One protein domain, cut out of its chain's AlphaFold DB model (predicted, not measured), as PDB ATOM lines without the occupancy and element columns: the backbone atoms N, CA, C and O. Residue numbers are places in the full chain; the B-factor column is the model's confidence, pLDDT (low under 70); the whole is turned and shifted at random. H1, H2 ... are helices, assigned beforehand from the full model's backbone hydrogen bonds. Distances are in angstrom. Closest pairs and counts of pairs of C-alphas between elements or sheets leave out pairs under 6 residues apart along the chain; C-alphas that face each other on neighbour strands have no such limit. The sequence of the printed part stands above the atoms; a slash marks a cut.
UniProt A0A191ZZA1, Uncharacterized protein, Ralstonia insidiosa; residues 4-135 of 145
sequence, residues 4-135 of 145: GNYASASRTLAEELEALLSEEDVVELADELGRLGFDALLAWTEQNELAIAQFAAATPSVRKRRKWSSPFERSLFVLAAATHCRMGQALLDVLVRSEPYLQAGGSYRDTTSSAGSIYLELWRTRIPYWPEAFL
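Overview. This is residues 4 to 135 of the 145 residues of an uncharacterized protein of Ralstonia insidiosa (UniProt A0A191ZZA1). One long helix, H6, is the core of an elongated model: H1 lies side by side with it, running the opposite way, and the shorter H2, H3 and H4 wrap round its first half crosswise, with H5 outside H4. H7 folds back after H6 and meets it only near the last part of each, residues 118 to 122 of H7 on residues 90 to 95 of H6, as a V at a steep tilt of 52 degrees; residues 104 to 109, of which 108 and 109 belong to H7, stick out at that end of the model, and residues 125 to 135 run back from H7 toward H2. The 132 printed residues have seven named helices, H1 to H7 in order, and no named strand; the class is all helix. The whole is only just compact, close to loose, with a radius of gyration of the C-alphas of 16.9 A and spans of 51 by 32 by 24 A.

Arrangement. H6, residues 71 to 97, is the hub and touches four other helices. H1, residues 4 to 18, touches it at a shallow tilt of 18 degrees, opposite ways; the closest C-alphas, of Ala 14 and Ala 82, are 4.4 A apart. H4, residues 49 to 57, touches residues 77 to 85 of H6 alone, about perpendicular at 79 degrees, closest at the C-alphas of Ala 56 and Ala 81, 5.2 A apart. H2, residues 23 to 36, touches H6 with residues 25 to 29 alone, about perpendicular at 89 degrees; the closest C-alphas, of Asp 25 and Ser 75, are 6.6 A apart. H3, residues 38 to 47, is close to H6 but not clearly touching, with the closest C-alphas, of Thr 45 and Ala 80, 6.9 A apart. H5, residues 60 to 65, is close to H4 but not clearly touching, with the closest C-alphas, of Phe 55 and Arg 63, 6.5 A apart. H7, residues 108 to 124, touches H6 with residues 118 to 122 alone, at a steep tilt of 52 degrees, opposite ways; the closest C-alphas, of Val 94 and Leu 122, are 5.9 A apart. The helix packing is mostly crossed, one of four tilted touching pairs being shallow. H7 is apart from H1 and H2, among others. In H1 to H7 every O i to N i+4 pair is within hydrogen-bond range.

Along the chain. H6 is 39.2 A long, from C-alpha 71 at (-39.875, 12.424, -60.906) to C-alpha 97 at (-49.721, -1.852, -25.797). H1 is 21.2 A long and begins at C-alpha 4, (-47.707, 7.048, -27.566). H7, 24.6 A long, ends at C-alpha 124, (-50.340, -9.209, -36.260). H2 is 19.9 A long and H3 14.3 A.

Size, cuts and confidence. The C-alphas of Glu 24 and Ser 107, the two farthest apart, are 52.5 A apart. The printed part has no cut. The link from H6 to H7, 10 residues, is short, the other links are tight, and no link is long. The mean pLDDT of the printed part is 88.4; residues 99 to 101 and 126 to 135 are under 70.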
ATOM      1  N   GLY A   4     -46.452   6.753 -26.860       87.94
ATOM      2  CA  GLY A   4     -47.707   7.048 -27.566       87.94
ATOM      3  C   GLY A   4     -47.711   8.398 -28.295       87.94
ATOM      4  O   GLY A   4     -48.276   8.512 -29.381       87.94
ATOM      5  N   ASN A   5     -47.012   9.409 -27.766       90.69
ATOM      6  CA  ASN A   5     -46.874  10.694 -28.462       90.69
ATOM      7  C   ASN A   5     -45.995  10.546 -29.707       90.69
ATOM      8  O   ASN A   5     -46.283  11.158 -30.731       90.69
ATOM      9  N   TYR A   6     -44.944   9.723 -29.627       93.00
ATOM     10  CA  TYR A   6     -44.099   9.420 -30.778       93.00
ATOM     11  C   TYR A   6     -44.852   8.598 -31.824       93.00
ATOM     12  O   TYR A   6     -44.744   8.921 -32.999       93.00
ATOM     13  N   ALA A   7     -45.676   7.625 -31.420       91.12
ATOM     14  CA  ALA A   7     -46.520   6.872 -32.348       91.12
ATOM     15  C   ALA A   7     -47.455   7.808 -33.130       91.12
ATOM     16  O   ALA A   7     -47.476   7.794 -34.361       91.12
ATOM     17  N   SER A   8     -48.155   8.711 -32.430       92.00
ATOM     18  CA  SER A   8     -49.005   9.703 -33.096       92.00
ATOM     19  C   SER A   8     -48.206  10.644 -34.002       92.00
ATOM     20  O   SER A   8     -48.691  10.987 -35.077       92.00
ATOM     21  N   ALA A   9     -47.001  11.061 -33.599       94.81
ATOM     22  CA  ALA A   9     -46.144  11.911 -34.422       94.81
ATOM     23  C   ALA A   9     -45.657  11.191 -35.692       94.81
ATOM     24  O   ALA A   9     -45.666  11.787 -36.767       94.81
ATOM     25  N   SER A  10     -45.298   9.906 -35.594       94.56
ATOM     26  CA  SER A  10     -44.931   9.067 -36.740       94.56
ATOM     27  C   SER A  10     -46.083   8.928 -37.733       94.56
ATOM     28  O   SER A  10     -45.857   9.044 -38.935       94.56
ATOM     29  N   ARG A  11     -47.320   8.761 -37.244       93.31
ATOM     30  CA  ARG A  11     -48.517   8.749 -38.097       93.31
ATOM     31  C   ARG A  11     -48.689  10.066 -38.854       93.31
ATOM     32  O   ARG A  11     -48.829  10.049 -40.069       93.31
ATOM     33  N   THR A  12     -48.649  11.198 -38.149       95.25
ATOM     34  CA  THR A  12     -48.807  12.524 -38.771       95.25
ATOM     35  C   THR A  12     -47.713  12.802 -39.801       95.25
ATOM     36  O   THR A  12     -47.996  13.351 -40.860       95.25
ATOM     37  N   LEU A  13     -46.472  12.398 -39.523       96.50
ATOM     38  CA  LEU A  13     -45.371  12.546 -40.473       96.50
ATOM     39  C   LEU A  13     -45.563  11.670 -41.720       96.50
ATOM     40  O   LEU A  13     -45.265  12.125 -42.822       96.50
ATOM     41  N   ALA A  14     -46.078  10.447 -41.562       94.44
ATOM     42  CA  ALA A  14     -46.432   9.599 -42.698       94.44
ATOM     43  C   ALA A  14     -47.506  10.266 -43.570       94.44
ATOM     44  O   ALA A  14     -47.298  10.409 -44.767       94.44
ATOM     45  N   GLU A  15     -48.594  10.754 -42.967       94.00
ATOM     46  CA  GLU A  15     -49.684  11.448 -43.675       94.00
ATOM     47  C   GLU A  15     -49.193  12.716 -44.402       94.00
ATOM     48  O   GLU A  15     -49.602  12.989 -45.531       94.00
ATOM     49  N   GLU A  16     -48.271  13.475 -43.797       96.00
ATOM     50  CA  GLU A  16     -47.640  14.636 -44.440       96.00
ATOM     51  C   GLU A  16     -46.828  14.236 -45.683       96.00
ATOM     52  O   GLU A  16     -46.875  14.925 -46.701       96.00
ATOM     53  N   LEU A  17     -46.073  13.136 -45.599       95.94
ATOM     54  CA  LEU A  17     -45.282  12.618 -46.715       95.94
ATOM     55  C   LEU A  17     -46.185  12.070 -47.826       95.94
ATOM     56  O   LEU A  17     -45.957  12.390 -48.988       95.94
ATOM     57  N   GLU A  18     -47.225  11.312 -47.478       94.00
ATOM     58  CA  GLU A  18     -48.226  10.784 -48.418       94.00
ATOM     59  C   GLU A  18     -48.881  11.918 -49.222       94.00
ATOM     60  O   GLU A  18     -48.997  11.826 -50.443       94.00
ATOM     61  N   ALA A  19     -49.189  13.045 -48.569       94.12
ATOM     62  CA  ALA A  19     -49.754  14.231 -49.213       94.12
ATOM     63  C   ALA A  19     -48.810  14.933 -50.219       94.12
ATOM     64  O   ALA A  19     -49.230  15.867 -50.905       94.12
ATOM     65  N   LEU A  20     -47.536  14.525 -50.319       94.81
ATOM     66  CA  LEU A  20     -46.616  15.018 -51.351       94.81
ATOM     67  C   LEU A  20     -46.795  14.312 -52.702       94.81
ATOM     68  O   LEU A  20     -46.219  14.790 -53.689       94.81
ATOM     69  N   LEU A  21     -47.532  13.201 -52.745       94.25
ATOM     70  CA  LEU A  21     -47.868  12.499 -53.979       94.25
ATOM     71  C   LEU A  21     -49.269  12.891 -54.438       94.25
ATOM     72  O   LEU A  21     -50.229  12.874 -53.668       94.25
ATOM     73  N   SER A  22     -49.376  13.235 -55.714       93.94
ATOM     74  CA  SER A  22     -50.659  13.337 -56.396       93.94
ATOM     75  C   SER A  22     -51.238  11.947 -56.687       93.94
ATOM     76  O   SER A  22     -50.545  10.933 -56.598       93.94
ATOM     77  N   GLU A  23     -52.514  11.886 -57.072       90.75
ATOM     78  CA  GLU A  23     -53.122  10.632 -57.538       90.75
ATOM     79  C   GLU A  23     -52.397  10.070 -58.773       90.75
ATOM     80  O   GLU A  23     -52.215   8.861 -58.877       90.75
ATOM     81  N   GLU A  24     -51.929  10.940 -59.671       91.94
ATOM     82  CA  GLU A  24     -51.138  10.557 -60.847       91.94
ATOM     83  C   GLU A  24     -49.793   9.938 -60.437       91.94
ATOM     84  O   GLU A  24     -49.473   8.841 -60.892       91.94
ATOM     85  N   ASP A  25     -49.071  10.555 -59.489       92.56
ATOM     86  CA  ASP A  25     -47.823   9.995 -58.941       92.56
ATOM     87  C   ASP A  25     -48.046   8.589 -58.353       92.56
ATOM     88  O   ASP A  25     -47.200   7.704 -58.493       92.56
ATOM     89  N   VAL A  26     -49.178   8.381 -57.669       90.00
ATOM     90  CA  VAL A  26     -49.546   7.092 -57.065       90.00
ATOM     91  C   VAL A  26     -49.809   6.028 -58.131       90.00
ATOM     92  O   VAL A  26     -49.344   4.896 -57.978       90.00
ATOM     93  N   VAL A  27     -50.528   6.374 -59.201       89.06
ATOM     94  CA  VAL A  27     -50.803   5.453 -60.315       89.06
ATOM     95  C   VAL A  27     -49.508   5.088 -61.042       89.06
ATOM     96  O   VAL A  27     -49.235   3.902 -61.228       89.06
ATOM     97  N   GLU A  28     -48.669   6.073 -61.372       90.00
ATOM     98  CA  GLU A  28     -47.379   5.832 -62.029       90.00
ATOM     99  C   GLU A  28     -46.451   4.959 -61.176       90.00
ATOM    100  O   GLU A  28     -45.852   4.004 -61.682       90.00
ATOM    101  N   LEU A  29     -46.366   5.237 -59.868       89.56
ATOM    102  CA  LEU A  29     -45.621   4.397 -58.931       89.56
ATOM    103  C   LEU A  29     -46.140   2.961 -58.933       89.56
ATOM    104  O   LEU A  29     -45.335   2.033 -58.974       89.56
ATOM    105  N   ALA A  30     -47.460   2.767 -58.866       85.94
ATOM    106  CA  ALA A  30     -48.070   1.441 -58.835       85.94
ATOM    107  C   ALA A  30     -47.773   0.640 -60.110       85.94
ATOM    108  O   ALA A  30     -47.462  -0.551 -60.021       85.94
ATOM    109  N   ASP A  31     -47.812   1.289 -61.272       87.00
ATOM    110  CA  ASP A  31     -47.519   0.655 -62.556       87.00
ATOM    111  C   ASP A  31     -46.034   0.314 -62.717       87.00
ATOM    112  O   ASP A  31     -45.693  -0.772 -63.196       87.00
ATOM    113  N   GLU A  32     -45.133   1.221 -62.328       88.12
ATOM    114  CA  GLU A  32     -43.688   1.000 -62.437       88.12
ATOM    115  C   GLU A  32     -43.220  -0.085 -61.464       88.12
ATOM    116  O   GLU A  32     -42.521  -1.024 -61.847       88.12
ATOM    117  N   LEU A  33     -43.667  -0.022 -60.211       84.50
ATOM    118  CA  LEU A  33     -43.340  -1.026 -59.203       84.50
ATOM    119  C   LEU A  33     -44.003  -2.377 -59.497       84.50
ATOM    120  O   LEU A  33     -43.405  -3.416 -59.226       84.50
ATOM    121  N   GLY A  34     -45.182  -2.386 -60.129       83.44
ATOM    122  CA  GLY A  34     -45.787  -3.613 -60.643       83.44
ATOM    123  C   GLY A  34     -44.966  -4.290 -61.741       83.44
ATOM    124  O   GLY A  34     -45.013  -5.512 -61.863       83.44
ATOM    125  N   ARG A  35     -44.186  -3.517 -62.508       86.50
ATOM    126  CA  ARG A  35     -43.247  -4.031 -63.517       86.50
ATOM    127  C   ARG A  35     -41.908  -4.461 -62.916       86.50
ATOM    128  O   ARG A  35     -41.366  -5.476 -63.341       86.50
ATOM    129  N   LEU A  36     -41.378  -3.701 -61.956       86.69
ATOM    130  CA  LEU A  36     -40.100  -3.996 -61.292       86.69
ATOM    131  C   LEU A  36     -40.185  -5.202 -60.348       86.69
ATOM    132  O   LEU A  36     -39.209  -5.936 -60.202       86.69
ATOM    133  N   GLY A  37     -41.346  -5.405 -59.725       83.50
ATOM    134  CA  GLY A  37     -41.553  -6.426 -58.706       83.50
ATOM    135  C   GLY A  37     -41.152  -5.960 -57.304       83.50
ATOM    136  O   GLY A  37     -40.403  -4.999 -57.112       83.50
ATOM    137  N   PHE A  38     -41.677  -6.663 -56.300       78.31
ATOM    138  CA  PHE A  38     -41.507  -6.297 -54.894       78.31
ATOM    139  C   PHE A  38     -40.055  -6.429 -54.408       78.31
ATOM    140  O   PHE A  38     -39.570  -5.565 -53.680       78.31
ATOM    141  N   ASP A  39     -39.325  -7.444 -54.874       82.44
ATOM    142  CA  ASP A  39     -37.928  -7.667 -54.478       82.44
ATOM    143  C   ASP A  39     -37.010  -6.517 -54.902       82.44
ATOM    144  O   ASP A  39     -36.104  -6.127 -54.166       82.44
ATOM    145  N   ALA A  40     -37.267  -5.921 -56.070       86.69
ATOM    146  CA  ALA A  40     -36.524  -4.757 -56.533       86.69
ATOM    147  C   ALA A  40     -36.773  -3.536 -55.632       86.69
ATOM    148  O   ALA A  40     -35.838  -2.793 -55.327       86.69
ATOM    149  N   LEU A  41     -38.014  -3.348 -55.168       86.00
ATOM    150  CA  LEU A  41     -38.367  -2.290 -54.219       86.00
ATOM    151  C   LEU A  41     -37.696  -2.502 -52.858       86.00
ATOM    152  O   LEU A  41     -37.153  -1.548 -52.295       86.00
ATOM    153  N   LEU A  42     -37.712  -3.734 -52.341       86.38
ATOM    154  CA  LEU A  42     -37.016  -4.106 -51.107       86.38
ATOM    155  C   LEU A  42     -35.521  -3.808 -51.214       86.38
ATOM    156  O   LEU A  42     -34.995  -3.035 -50.416       86.38
ATOM    157  N   ALA A  43     -34.862  -4.339 -52.247       90.25
ATOM    158  CA  ALA A  43     -33.432  -4.148 -52.462       90.25
ATOM    159  C   ALA A  43     -33.068  -2.662 -52.606       90.25
ATOM    160  O   ALA A  43     -32.065  -2.206 -52.054       90.25
ATOM    161  N   TRP A  44     -33.892  -1.880 -53.313       94.19
ATOM    162  CA  TRP A  44     -33.695  -0.435 -53.417       94.19
ATOM    163  C   TRP A  44     -33.849   0.262 -52.061       94.19
ATOM    164  O   TRP A  44     -33.041   1.129 -51.722       94.19
ATOM    165  N   THR A  45     -34.854  -0.123 -51.272       92.62
ATOM    166  CA  THR A  45     -35.116   0.456 -49.946       92.62
ATOM    167  C   THR A  45     -33.970   0.162 -48.981       92.62
ATOM    168  O   THR A  45     -33.519   1.070 -48.289       92.62
ATOM    169  N   GLU A  46     -33.435  -1.059 -48.994       93.69
ATOM    170  CA  GLU A  46     -32.259  -1.446 -48.205       93.69
ATOM    171  C   GLU A  46     -31.016  -0.640 -48.599       93.69
ATOM    172  O   GLU A  46     -30.325  -0.090 -47.742       93.69
ATOM    173  N   GLN A  47     -30.756  -0.487 -49.901       97.44
ATOM    174  CA  GLN A  47     -29.615   0.294 -50.397       97.44
ATOM    175  C   GLN A  47     -29.715   1.788 -50.053       97.44
ATOM    176  O   GLN A  47     -28.692   2.468 -49.950       97.44
ATOM    177  N   ASN A  48     -30.934   2.307 -49.881       97.50
ATOM    178  CA  ASN A  48     -31.202   3.724 -49.636       97.50
ATOM    179  C   ASN A  48     -31.674   4.021 -48.205       97.50
ATOM    180  O   ASN A  48     -32.056   5.161 -47.931       97.50
ATOM    181  N   GLU A  49     -31.616   3.053 -47.285       96.75
ATOM    182  CA  GLU A  49     -32.209   3.131 -45.941       96.75
ATOM    183  C   GLU A  49     -31.825   4.426 -45.206       96.75
ATOM    184  O   GLU A  49     -32.687   5.196 -44.775       96.75
ATOM    185  N   LEU A  50     -30.525   4.732 -45.145       97.75
ATOM    186  CA  LEU A  50     -30.026   5.941 -44.487       97.75
ATOM    187  C   LEU A  50     -30.572   7.221 -45.136       97.75
ATOM    188  O   LEU A  50     -30.936   8.172 -44.440       97.75
ATOM    189  N   ALA A  51     -30.632   7.264 -46.467       97.88
ATOM    190  CA  ALA A  51     -31.129   8.426 -47.194       97.88
ATOM    191  C   ALA A  51     -32.643   8.609 -47.005       97.88
ATOM    192  O   ALA A  51     -33.107   9.750 -46.923       97.88
ATOM    193  N   ILE A  52     -33.393   7.507 -46.913       97.88
ATOM    194  CA  ILE A  52     -34.830   7.486 -46.620       97.88
ATOM    195  C   ILE A  52     -35.076   8.005 -45.201       97.88
ATOM    196  O   ILE A  52     -35.865   8.933 -45.022       97.88
ATOM    197  N   ALA A  53     -34.344   7.493 -44.208       97.69
ATOM    198  CA  ALA A  53     -34.450   7.940 -42.820       97.69
ATOM    199  C   ALA A  53     -34.130   9.439 -42.676       97.69
ATOM    200  O   ALA A  53     -34.865  10.190 -42.031       97.69
ATOM    201  N   GLN A  54     -33.074   9.915 -43.345       97.94
ATOM    202  CA  GLN A  54     -32.734  11.341 -43.385       97.94
ATOM    203  C   GLN A  54     -33.822  12.182 -44.064       97.94
ATOM    204  O   GLN A  54     -34.109  13.291 -43.613       97.94
ATOM    205  N   PHE A  55     -34.433  11.680 -45.139       98.00
ATOM    206  CA  PHE A  55     -35.521  12.371 -45.829       98.00
ATOM    207  C   PHE A  55     -36.794  12.454 -44.969       98.00
ATOM    208  O   PHE A  55     -37.423  13.517 -44.907       98.00
ATOM    209  N   ALA A  56     -37.135  11.378 -44.256       97.50
ATOM    210  CA  ALA A  56     -38.238  11.353 -43.297       97.50
ATOM    211  C   ALA A  56     -38.011  12.360 -42.153       97.50
ATOM    212  O   ALA A  56     -38.908  13.135 -41.820       97.50
ATOM    213  N   ALA A  57     -36.790  12.420 -41.614       97.31
ATOM    214  CA  ALA A  57     -36.422  13.331 -40.529       97.31
ATOM    215  C   ALA A  57     -36.258  14.805 -40.959       97.31
ATOM    216  O   ALA A  57     -36.251  15.701 -40.113       97.31
ATOM    217  N   ALA A  58     -36.093  15.079 -42.256       97.56
ATOM    218  CA  ALA A  58     -35.891  16.431 -42.768       97.56
ATOM    219  C   ALA A  58     -37.142  17.313 -42.607       97.56
ATOM    220  O   ALA A  58     -38.272  16.845 -42.655       97.56
ATOM    221  N   THR A  59     -36.962  18.628 -42.483       96.56
ATOM    222  CA  THR A  59     -38.099  19.565 -42.498       96.56
ATOM    223  C   THR A  59     -38.701  19.684 -43.908       96.56
ATOM    224  O   THR A  59     -37.997  19.438 -44.897       96.56
ATOM    225  N   PRO A  60     -39.958  20.151 -44.056       96.12
ATOM    226  CA  PRO A  60     -40.584  20.325 -45.372       96.12
ATOM    227  C   PRO A  60     -39.758  21.190 -46.336       96.12
ATOM    228  O   PRO A  60     -39.638  20.896 -47.526       96.12
ATOM    229  N   SER A  61     -39.128  22.250 -45.816       96.56
ATOM    230  CA  SER A  61     -38.289  23.150 -46.611       96.56
ATOM    231  C   SER A  61     -37.000  22.482 -47.095       96.56
ATOM    232  O   SER A  61     -36.559  22.762 -48.211       96.56
ATOM    233  N   VAL A  62     -36.416  21.584 -46.297       96.56
ATOM    234  CA  VAL A  62     -35.242  20.790 -46.686       96.56
ATOM    235  C   VAL A  62     -35.630  19.740 -47.724       96.56
ATOM    236  O   VAL A  62     -34.971  19.660 -48.761       96.56
ATOM    237  N   ARG A  63     -36.741  19.015 -47.518       96.25
ATOM    238  CA  ARG A  63     -37.265  18.037 -48.490       96.25
ATOM    239  C   ARG A  63     -37.484  18.660 -49.869       96.25
ATOM    240  O   ARG A  63     -37.012  18.123 -50.868       96.25
ATOM    241  N   LYS A  64     -38.119  19.838 -49.923       93.81
ATOM    242  CA  LYS A  64     -38.410  20.561 -51.176       93.81
ATOM    243  C   LYS A  64     -37.156  20.985 -51.952       93.81
ATOM    244  O   LYS A  64     -37.221  21.162 -53.163       93.81
ATOM    245  N   ARG A  65     -36.023  21.181 -51.271       94.75
ATOM    246  CA  ARG A  65     -34.754  21.609 -51.888       94.75
ATOM    247  C   ARG A  65     -33.895  20.449 -52.387       94.75
ATOM    248  O   ARG A  65     -32.881  20.701 -53.037       94.75
ATOM    249  N   ARG A  66     -34.260  19.203 -52.072       95.50
ATOM    250  CA  ARG A  66     -33.538  18.025 -52.556       95.50
ATOM    251  C   ARG A  66     -33.605  17.980 -54.083       95.50
ATOM    252  O   ARG A  66     -34.661  18.195 -54.671       95.50
ATOM    253  N   LYS A  67     -32.457  17.738 -54.715       95.94
ATOM    254  CA  LYS A  67     -32.374  17.523 -56.160       95.94
ATOM    255  C   LYS A  67     -32.700  16.065 -56.446       95.94
ATOM    256  O   LYS A  67     -32.125  15.187 -55.809       95.94
ATOM    257  N   TRP A  68     -33.595  15.851 -57.396       95.88
ATOM    258  CA  TRP A  68     -34.021  14.534 -57.846       95.88
ATOM    259  C   TRP A  68     -33.479  14.299 -59.250       95.88
ATOM    260  O   TRP A  68     -33.479  15.218 -60.072       95.88
ATOM    261  N   SER A  69     -33.008  13.087 -59.514       95.69
ATOM    262  CA  SER A  69     -32.593  12.650 -60.849       95.69
ATOM    263  C   SER A  69     -33.791  12.471 -61.782       95.69
ATOM    264  O   SER A  69     -33.674  12.702 -62.983       95.69
ATOM    265  N   SER A  70     -34.949  12.101 -61.229       95.75
ATOM    266  CA  SER A  70     -36.201  11.916 -61.962       95.75
ATOM    267  C   SER A  70     -37.426  12.150 -61.064       95.75
ATOM    268  O   SER A  70     -37.313  12.059 -59.835       95.75
ATOM    269  N   PRO A  71     -38.611  12.424 -61.647       94.25
ATOM    270  CA  PRO A  71     -39.875  12.424 -60.906       94.25
ATOM    271  C   PRO A  71     -40.143  11.084 -60.209       94.25
ATOM    272  O   PRO A  71     -40.532  11.073 -59.047       94.25
ATOM    273  N   PHE A  72     -39.828   9.966 -60.872       93.00
ATOM    274  CA  PHE A  72     -39.982   8.628 -60.300       93.00
ATOM    275  C   PHE A  72     -39.141   8.431 -59.031       93.00
ATOM    276  O   PHE A  72     -39.666   7.982 -58.017       93.00
ATOM    277  N   GLU A  73     -37.865   8.837 -59.037       94.50
ATOM    278  CA  GLU A  73     -37.012   8.761 -57.839       94.50
ATOM    279  C   GLU A  73     -37.607   9.565 -56.676       94.50
ATOM    280  O   GLU A  73     -37.632   9.085 -55.542       94.50
ATOM    281  N   ARG A  74     -38.111  10.779 -56.946       96.19
ATOM    282  CA  ARG A  74     -38.790  11.589 -55.926       96.19
ATOM    283  C   ARG A  74     -39.955  10.815 -55.320       96.19
ATOM    284  O   ARG A  74     -40.044  10.732 -54.094       96.19
ATOM    285  N   SER A  75     -40.836  10.285 -56.161       94.69
ATOM    286  CA  SER A  75     -42.037   9.585 -55.712       94.69
ATOM    287  C   SER A  75     -41.683   8.319 -54.927       94.69
ATOM    288  O   SER A  75     -42.277   8.060 -53.880       94.69
ATOM    289  N   LEU A  76     -40.629   7.608 -55.337       93.50
ATOM    290  CA  LEU A  76     -40.112   6.425 -54.652       93.50
ATOM    291  C   LEU A  76     -39.546   6.748 -53.257       93.50
ATOM    292  O   LEU A  76     -39.827   6.039 -52.292       93.50
ATOM    293  N   PHE A  77     -38.812   7.857 -53.114       95.88
ATOM    294  CA  PHE A  77     -38.337   8.328 -51.807       95.88
ATOM    295  C   PHE A  77     -39.475   8.750 -50.878       95.88
ATOM    296  O   PHE A  77     -39.415   8.478 -49.679       95.88
ATOM    297  N   VAL A  78     -40.491   9.431 -51.412       95.69
ATOM    298  CA  VAL A  78     -41.666   9.833 -50.631       95.69
ATOM    299  C   VAL A  78     -42.422   8.602 -50.138       95.69
ATOM    300  O   VAL A  78     -42.688   8.510 -48.941       95.69
ATOM    301  N   LEU A  79     -42.683   7.644 -51.033       92.88
ATOM    302  CA  LEU A  79     -43.296   6.357 -50.712       92.88
ATOM    303  C   LEU A  79     -42.525   5.649 -49.592       92.88
ATOM    304  O   LEU A  79     -43.081   5.382 -48.529       92.88
ATOM    305  N   ALA A  80     -41.225   5.420 -49.789       93.44
ATOM    306  CA  ALA A  80     -40.406   4.687 -48.830       93.44
ATOM    307  C   ALA A  80     -40.300   5.397 -47.471       93.44
ATOM    308  O   ALA A  80     -40.327   4.746 -46.429       93.44
ATOM    309  N   ALA A  81     -40.230   6.731 -47.453       95.75
ATOM    310  CA  ALA A  81     -40.200   7.496 -46.209       95.75
ATOM    311  C   ALA A  81     -41.542   7.467 -45.467       95.75
ATOM    312  O   ALA A  81     -41.552   7.345 -44.239       95.75
ATOM    313  N   ALA A  82     -42.666   7.541 -46.186       93.81
ATOM    314  CA  ALA A  82     -43.991   7.369 -45.600       93.81
ATOM    315  C   ALA A  82     -44.135   5.963 -44.999       93.81
ATOM    316  O   ALA A  82     -44.481   5.830 -43.823       93.81
ATOM    317  N   THR A  83     -43.760   4.921 -45.750       91.00
ATOM    318  CA  THR A  83     -43.740   3.533 -45.264       91.00
ATOM    319  C   THR A  83     -42.846   3.377 -44.033       91.00
ATOM    320  O   THR A  83     -43.276   2.791 -43.043       91.00
ATOM    321  N   HIS A  84     -41.647   3.965 -44.032       93.12
ATOM    322  CA  HIS A  84     -40.740   3.952 -42.882       93.12
ATOM    323  C   HIS A  84     -41.387   4.579 -41.633       93.12
ATOM    324  O   HIS A  84     -41.287   4.037 -40.529       93.12
ATOM    325  N   CYS A  85     -42.127   5.679 -41.798       94.19
ATOM    326  CA  CYS A  85     -42.872   6.307 -40.705       94.19
ATOM    327  C   CYS A  85     -44.039   5.432 -40.215       94.19
ATOM    328  O   CYS A  85     -44.241   5.323 -39.005       94.19
ATOM    329  N   ARG A  86     -44.770   4.763 -41.121       91.31
ATOM    330  CA  ARG A  86     -45.835   3.799 -40.773       91.31
ATOM    331  C   ARG A  86     -45.283   2.576 -40.033       91.31
ATOM    332  O   ARG A  86     -45.878   2.140 -39.050       91.31
ATOM    333  N   MET A  87     -44.123   2.060 -40.446       90.06
ATOM    334  CA  MET A  87     -43.414   0.983 -39.742       90.06
ATOM    335  C   MET A  87     -43.017   1.417 -38.326       90.06
ATOM    336  O   MET A  87     -43.284   0.701 -37.358       90.06
ATOM    337  N   GLY A  88     -42.447   2.620 -38.192       91.75
ATOM    338  CA  GLY A  88     -42.119   3.209 -36.895       91.75
ATOM    339  C   GLY A  88     -43.351   3.386 -36.004       91.75
ATOM    340  O   GLY A  88     -43.318   3.013 -34.833       91.75
ATOM    341  N   GLN A  89     -44.459   3.880 -36.564       92.00
ATOM    342  CA  GLN A  89     -45.741   3.985 -35.867       92.00
ATOM    343  C   GLN A  89     -46.202   2.616 -35.346       92.00
ATOM    344  O   GLN A  89     -46.483   2.493 -34.157       92.00
ATOM    345  N   ALA A  90     -46.246   1.589 -36.202       89.88
ATOM    346  CA  ALA A  90     -46.711   0.254 -35.827       89.88
ATOM    347  C   ALA A  90     -45.878  -0.346 -34.686       89.88
ATOM    348  O   ALA A  90     -46.436  -0.868 -33.718       89.88
ATOM    349  N   LEU A  91     -44.549  -0.211 -34.761       90.44
ATOM    350  CA  LEU A  91     -43.648  -0.630 -33.690       90.44
ATOM    351  C   LEU A  91     -43.947   0.114 -32.382       90.44
ATOM    352  O   LEU A  91     -44.084  -0.515 -31.334       90.44
ATOM    353  N   LEU A  92     -44.078   1.440 -32.436       90.75
ATOM    354  CA  LEU A  92     -44.363   2.252 -31.253       90.75
ATOM    355  C   LEU A  92     -45.732   1.915 -30.646       90.75
ATOM    356  O   LEU A  92     -45.834   1.791 -29.427       90.75
ATOM    357  N   ASP A  93     -46.758   1.698 -31.469       89.25
ATOM    358  CA  ASP A  93     -48.093   1.303 -31.016       89.25
ATOM    359  C   ASP A  93     -48.081  -0.069 -30.325       89.25
ATOM    360  O   ASP A  93     -48.790  -0.272 -29.336       89.25
ATOM    361  N   VAL A  94     -47.290  -1.028 -30.819       89.75
ATOM    362  CA  VAL A  94     -47.119  -2.334 -30.159       89.75
ATOM    363  C   VAL A  94     -46.383  -2.175 -28.832       89.75
ATOM    364  O   VAL A  94     -46.817  -2.734 -27.825       89.75
ATOM    365  N   LEU A  95     -45.316  -1.374 -28.789       87.88
ATOM    366  CA  LEU A  95     -44.565  -1.119 -27.556       87.88
ATOM    367  C   LEU A  95     -45.406  -0.406 -26.489       87.88
ATOM    368  O   LEU A  95     -45.238  -0.681 -25.306       87.88
ATOM    369  N   VAL A  96     -46.327   0.475 -26.891       86.56
ATOM    370  CA  VAL A  96     -47.277   1.130 -25.976       86.56
ATOM    371  C   VAL A  96     -48.270   0.128 -25.381       86.56
ATOM    372  O   VAL A  96     -48.626   0.252 -24.210       86.56
ATOM    373  N   ARG A  97     -48.706  -0.856 -26.176       84.50
ATOM    374  CA  ARG A  97     -49.721  -1.852 -25.797       84.50
ATOM    375  C   ARG A  97     -49.167  -3.071 -25.055       84.50
ATOM    376  O   ARG A  97     -49.939  -3.793 -24.436       84.50
ATOM    377  N   SER A  98     -47.863  -3.324 -25.138       79.75
ATOM    378  CA  SER A  98     -47.259  -4.550 -24.612       79.75
ATOM    379  C   SER A  98     -46.895  -4.427 -23.131       79.75
ATOM    380  O   SER A  98     -46.024  -3.639 -22.772       79.75
ATOM    381  N   GLU A  99     -47.492  -5.272 -22.288       66.56
ATOM    382  CA  GLU A  99     -47.061  -5.508 -20.904       66.56
ATOM    383  C   GLU A  99     -46.583  -6.967 -20.715       66.56
ATOM    384  O   GLU A  99     -47.223  -7.881 -21.243       66.56
ATOM    385  N   PRO A 100     -45.493  -7.227 -19.955       64.56
ATOM    386  CA  PRO A 100     -44.613  -6.246 -19.324       64.56
ATOM    387  C   PRO A 100     -43.649  -5.610 -20.337       64.56
ATOM    388  O   PRO A 100     -43.081  -6.290 -21.196       64.56
ATOM    389  N   TYR A 101     -43.445  -4.297 -20.201       68.56
ATOM    390  CA  TYR A 101     -42.526  -3.520 -21.031       68.56
ATOM    391  C   TYR A 101     -41.102  -4.079 -20.969       68.56
ATOM    392  O   TYR A 101     -40.643  -4.543 -19.923       68.56
ATOM    393  N   LEU A 102     -40.361  -3.960 -22.072       77.06
ATOM    394  CA  LEU A 102     -38.918  -4.182 -22.057       77.06
ATOM    395  C   LEU A 102     -38.267  -3.113 -21.169       77.06
ATOM    396  O   LEU A 102     -38.095  -1.967 -21.579       77.06
ATOM    397  N   GLN A 103     -37.937  -3.484 -19.934       75.44
ATOM    398  CA  GLN A 103     -37.250  -2.617 -18.985       75.44
ATOM    399  C   GLN A 103     -35.767  -2.971 -18.914       75.44
ATOM    400  O   GLN A 103     -35.383  -4.140 -18.823       75.44
ATOM    401  N   ALA A 104     -34.924  -1.941 -18.916       79.50
ATOM    402  CA  ALA A 104     -33.511  -2.107 -18.619       79.50
ATOM    403  C   ALA A 104     -33.341  -2.655 -17.191       79.50
ATOM    404  O   ALA A 104     -33.983  -2.174 -16.260       79.50
ATOM    405  N   GLY A 105     -32.472  -3.655 -17.022       83.25
ATOM    406  CA  GLY A 105     -32.220  -4.297 -15.726       83.25
ATOM    407  C   GLY A 105     -33.108  -5.506 -15.404       83.25
ATOM    408  O   GLY A 105     -32.945  -6.090 -14.335       83.25
ATOM    409  N   GLY A 106     -34.010  -5.910 -16.307       83.69
ATOM    410  CA  GLY A 106     -34.758  -7.165 -16.187       83.69
ATOM    411  C   GLY A 106     -33.882  -8.420 -16.324       83.69
ATOM    412  O   GLY A 106     -32.764  -8.378 -16.845       83.69
ATOM    413  N   SER A 107     -34.399  -9.564 -15.867       91.44
ATOM    414  CA  SER A 107     -33.787 -10.876 -16.119       91.44
ATOM    415  C   SER A 107     -33.764 -11.165 -17.618       91.44
ATOM    416  O   SER A 107     -34.782 -10.995 -18.286       91.44
ATOM    417  N   TYR A 108     -32.649 -11.693 -18.139       92.00
ATOM    418  CA  TYR A 108     -32.544 -12.022 -19.567       92.00
ATOM    419  C   TYR A 108     -33.667 -12.961 -20.035       92.00
ATOM    420  O   TYR A 108     -34.116 -12.847 -21.168       92.00
ATOM    421  N   ARG A 109     -34.161 -13.855 -19.163       91.81
ATOM    422  CA  ARG A 109     -35.255 -14.782 -19.492       91.81
ATOM    423  C   ARG A 109     -36.580 -14.054 -19.698       91.81
ATOM    424  O   ARG A 109     -37.262 -14.314 -20.685       91.81
ATOM    425  N   ASP A 110     -36.907 -13.126 -18.803       87.44
ATOM    426  CA  ASP A 110     -38.142 -12.341 -18.885       87.44
ATOM    427  C   ASP A 110     -38.079 -11.398 -20.087       87.44
ATOM    428  O   ASP A 110     -39.021 -11.322 -20.870       87.44
ATOM    429  N   THR A 111     -36.921 -10.761 -20.305       88.56
ATOM    430  CA  THR A 111     -36.668  -9.925 -21.482       88.56
ATOM    431  C   THR A 111     -36.842 -10.708 -22.784       88.56
ATOM    432  O   THR A 111     -37.540 -10.236 -23.680       88.56
ATOM    433  N   THR A 112     -36.267 -11.912 -22.897       90.00
ATOM    434  CA  THR A 112     -36.445 -12.766 -24.083       90.00
ATOM    435  C   THR A 112     -37.907 -13.174 -24.276       90.00
ATOM    436  O   THR A 112     -38.405 -13.107 -25.399       90.00
ATOM    437  N   SER A 113     -38.614 -13.546 -23.202       89.25
ATOM    438  CA  SER A 113     -40.038 -13.903 -23.271       89.25
ATOM    439  C   SER A 113     -40.899 -12.730 -23.753       89.25
ATOM    440  O   SER A 113     -41.695 -12.889 -24.678       89.25
ATOM    441  N   SER A 114     -40.717 -11.536 -23.177       88.62
ATOM    442  CA  SER A 114     -41.446 -10.328 -23.586       88.62
ATOM    443  C   SER A 114     -41.132  -9.915 -25.020       88.62
ATOM    444  O   SER A 114     -42.044  -9.541 -25.757       88.62
ATOM    445  N   ALA A 115     -39.866 -10.005 -25.440       89.56
ATOM    446  CA  ALA A 115     -39.465  -9.684 -26.808       89.56
ATOM    447  C   ALA A 115     -40.187 -10.572 -27.836       89.56
ATOM    448  O   ALA A 115     -40.656 -10.063 -28.853       89.56
ATOM    449  N   GLY A 116     -40.343 -11.868 -27.543       89.69
ATOM    450  CA  GLY A 116     -41.123 -12.784 -28.379       89.69
ATOM    451  C   GLY A 116     -42.592 -12.364 -28.506       89.69
ATOM    452  O   GLY A 116     -43.116 -12.301 -29.617       89.69
ATOM    453  N   SER A 117     -43.244 -12.009 -27.394       89.12
ATOM    454  CA  SER A 117     -44.638 -11.536 -27.400       89.12
ATOM    455  C   SER A 117     -44.818 -10.235 -28.186       89.12
ATOM    456  O   SER A 117     -45.747 -10.127 -28.986       89.12
ATOM    457  N   ILE A 118     -43.911  -9.269 -28.006       89.25
ATOM    458  CA  ILE A 118     -43.904  -7.994 -28.744       89.25
ATOM    459  C   ILE A 118     -43.747  -8.243 -30.244       89.25
ATOM    460  O   ILE A 118     -44.484  -7.675 -31.046       89.25
ATOM    461  N   TYR A 119     -42.811  -9.113 -30.631       88.25
ATOM    462  CA  TYR A 119     -42.590  -9.454 -32.034       88.25
ATOM    463  C   TYR A 119     -43.839 -10.076 -32.674       88.25
ATOM    464  O   TYR A 119     -44.244  -9.667 -33.762       88.25
ATOM    465  N   LEU A 120     -44.500 -11.008 -31.978       86.56
ATOM    466  CA  LEU A 120     -45.747 -11.616 -32.449       86.56
ATOM    467  C   LEU A 120     -46.892 -10.604 -32.578       86.56
ATOM    468  O   LEU A 120     -47.727 -10.728 -33.472       86.56
ATOM    469  N   GLU A 121     -46.953  -9.599 -31.709       87.50
ATOM    470  CA  GLU A 121     -47.973  -8.554 -31.802       87.50
ATOM    471  C   GLU A 121     -47.689  -7.576 -32.951       87.50
ATOM    472  O   GLU A 121     -48.596  -7.215 -33.710       87.50
ATOM    473  N   LEU A 122     -46.419  -7.210 -33.154       86.50
ATOM    474  CA  LEU A 122     -45.994  -6.427 -34.316       86.50
ATOM    475  C   LEU A 122     -46.365  -7.142 -35.617       86.50
ATOM    476  O   LEU A 122     -46.903  -6.527 -36.536       86.50
ATOM    477  N   TRP A 123     -46.161  -8.455 -35.654       82.00
ATOM    478  CA  TRP A 123     -46.532  -9.301 -36.778       82.00
ATOM    479  C   TRP A 123     -48.023  -9.244 -37.119       82.00
ATOM    480  O   TRP A 123     -48.413  -9.123 -38.280       82.00
ATOM    481  N   ARG A 124     -48.881  -9.298 -36.094       79.88
ATOM    482  CA  ARG A 124     -50.340  -9.209 -36.260       79.88
ATOM    483  C   ARG A 124     -50.802  -7.835 -36.714       79.88
ATOM    484  O   ARG A 124     -51.859  -7.733 -37.329       79.88
ATOM    485  N   THR A 125     -50.019  -6.798 -36.430       75.69
ATOM    486  CA  THR A 125     -50.401  -5.402 -36.666       75.69
ATOM    487  C   THR A 125     -50.496  -5.044 -38.157       75.69
ATOM    488  O   THR A 125     -50.965  -3.953 -38.443       75.69
ATOM    489  N   ARG A 126     -50.159  -5.950 -39.102       67.69
ATOM    490  CA  ARG A 126     -50.220  -5.758 -40.573       67.69
ATOM    491  C   ARG A 126     -49.885  -4.322 -40.962       67.69
ATOM    492  O   ARG A 126     -50.783  -3.516 -41.168       67.69
ATOM    493  N   ILE A 127     -48.598  -4.007 -41.054       68.62
ATOM    494  CA  ILE A 127     -48.152  -2.673 -41.463       68.62
ATOM    495  C   ILE A 127     -48.707  -2.421 -42.873       68.62
ATOM    496  O   ILE A 127     -48.276  -3.103 -43.806       68.62
ATOM    497  N   PRO A 128     -49.695  -1.524 -43.047       61.34
ATOM    498  CA  PRO A 128     -50.274  -1.320 -44.357       61.34
ATOM    499  C   PRO A 128     -49.207  -0.663 -45.229       61.34
ATOM    500  O   PRO A 128     -48.710   0.420 -44.908       61.34
ATOM    501  N   TYR A 129     -48.841  -1.323 -46.325       63.38
ATOM    502  CA  TYR A 129     -48.128  -0.646 -47.395       63.38
ATOM    503  C   TYR A 129     -49.121   0.320 -48.032       63.38
ATOM    504  O   TYR A 129     -50.130  -0.093 -48.602       63.38
ATOM    505  N   TRP A 130     -48.860   1.612 -47.860       61.41
ATOM    506  CA  TRP A 130     -49.528   2.650 -48.623       61.41
ATOM    507  C   TRP A 130     -48.731   2.905 -49.904       61.41
ATOM    508  O   TRP A 130     -47.505   2.921 -49.816       61.41
ATOM    509  N   PRO A 131     -49.387   3.161 -51.048       64.12
ATOM    510  CA  PRO A 131     -50.831   3.059 -51.273       64.12
ATOM    511  C   PRO A 131     -51.339   1.608 -51.292       64.12
ATOM    512  O   PRO A 131     -50.598   0.675 -51.583       64.12
ATOM    513  N   GLU A 132     -52.633   1.415 -51.007       65.94
ATOM    514  CA  GLU A 132     -53.261   0.086 -50.866       65.94
ATOM    515  C   GLU A 132     -53.092  -0.819 -52.099       65.94
ATOM    516  O   GLU A 132     -53.128  -2.044 -51.990       65.94
ATOM    517  N   ALA A 133     -52.835  -0.226 -53.269       60.12
ATOM    518  CA  ALA A 133     -52.467  -0.931 -54.494       60.12
ATOM    519  C   ALA A 133     -51.246  -1.859 -54.323       60.12
ATOM    520  O   ALA A 133     -51.124  -2.841 -55.057       60.12
ATOM    521  N   PHE A 134     -50.384  -1.588 -53.337       62.56
ATOM    522  CA  PHE A 134     -49.222  -2.406 -52.990       62.56
ATOM    523  C   PHE A 134     -49.529  -3.547 -52.010       62.56
ATOM    524  O   PHE A 134     -48.711  -4.454 -51.872       62.56
ATOM    525  N   LEU A 135     -50.708  -3.573 -51.372       57.59
ATOM    526  CA  LEU A 135     -51.076  -4.620 -50.403       57.59
ATOM    527  C   LEU A 135     -51.107  -6.024 -51.017       57.59
ATOM    528  O   LEU A 135     -50.914  -6.998 -50.298       57.59
TER     529      LEU A 135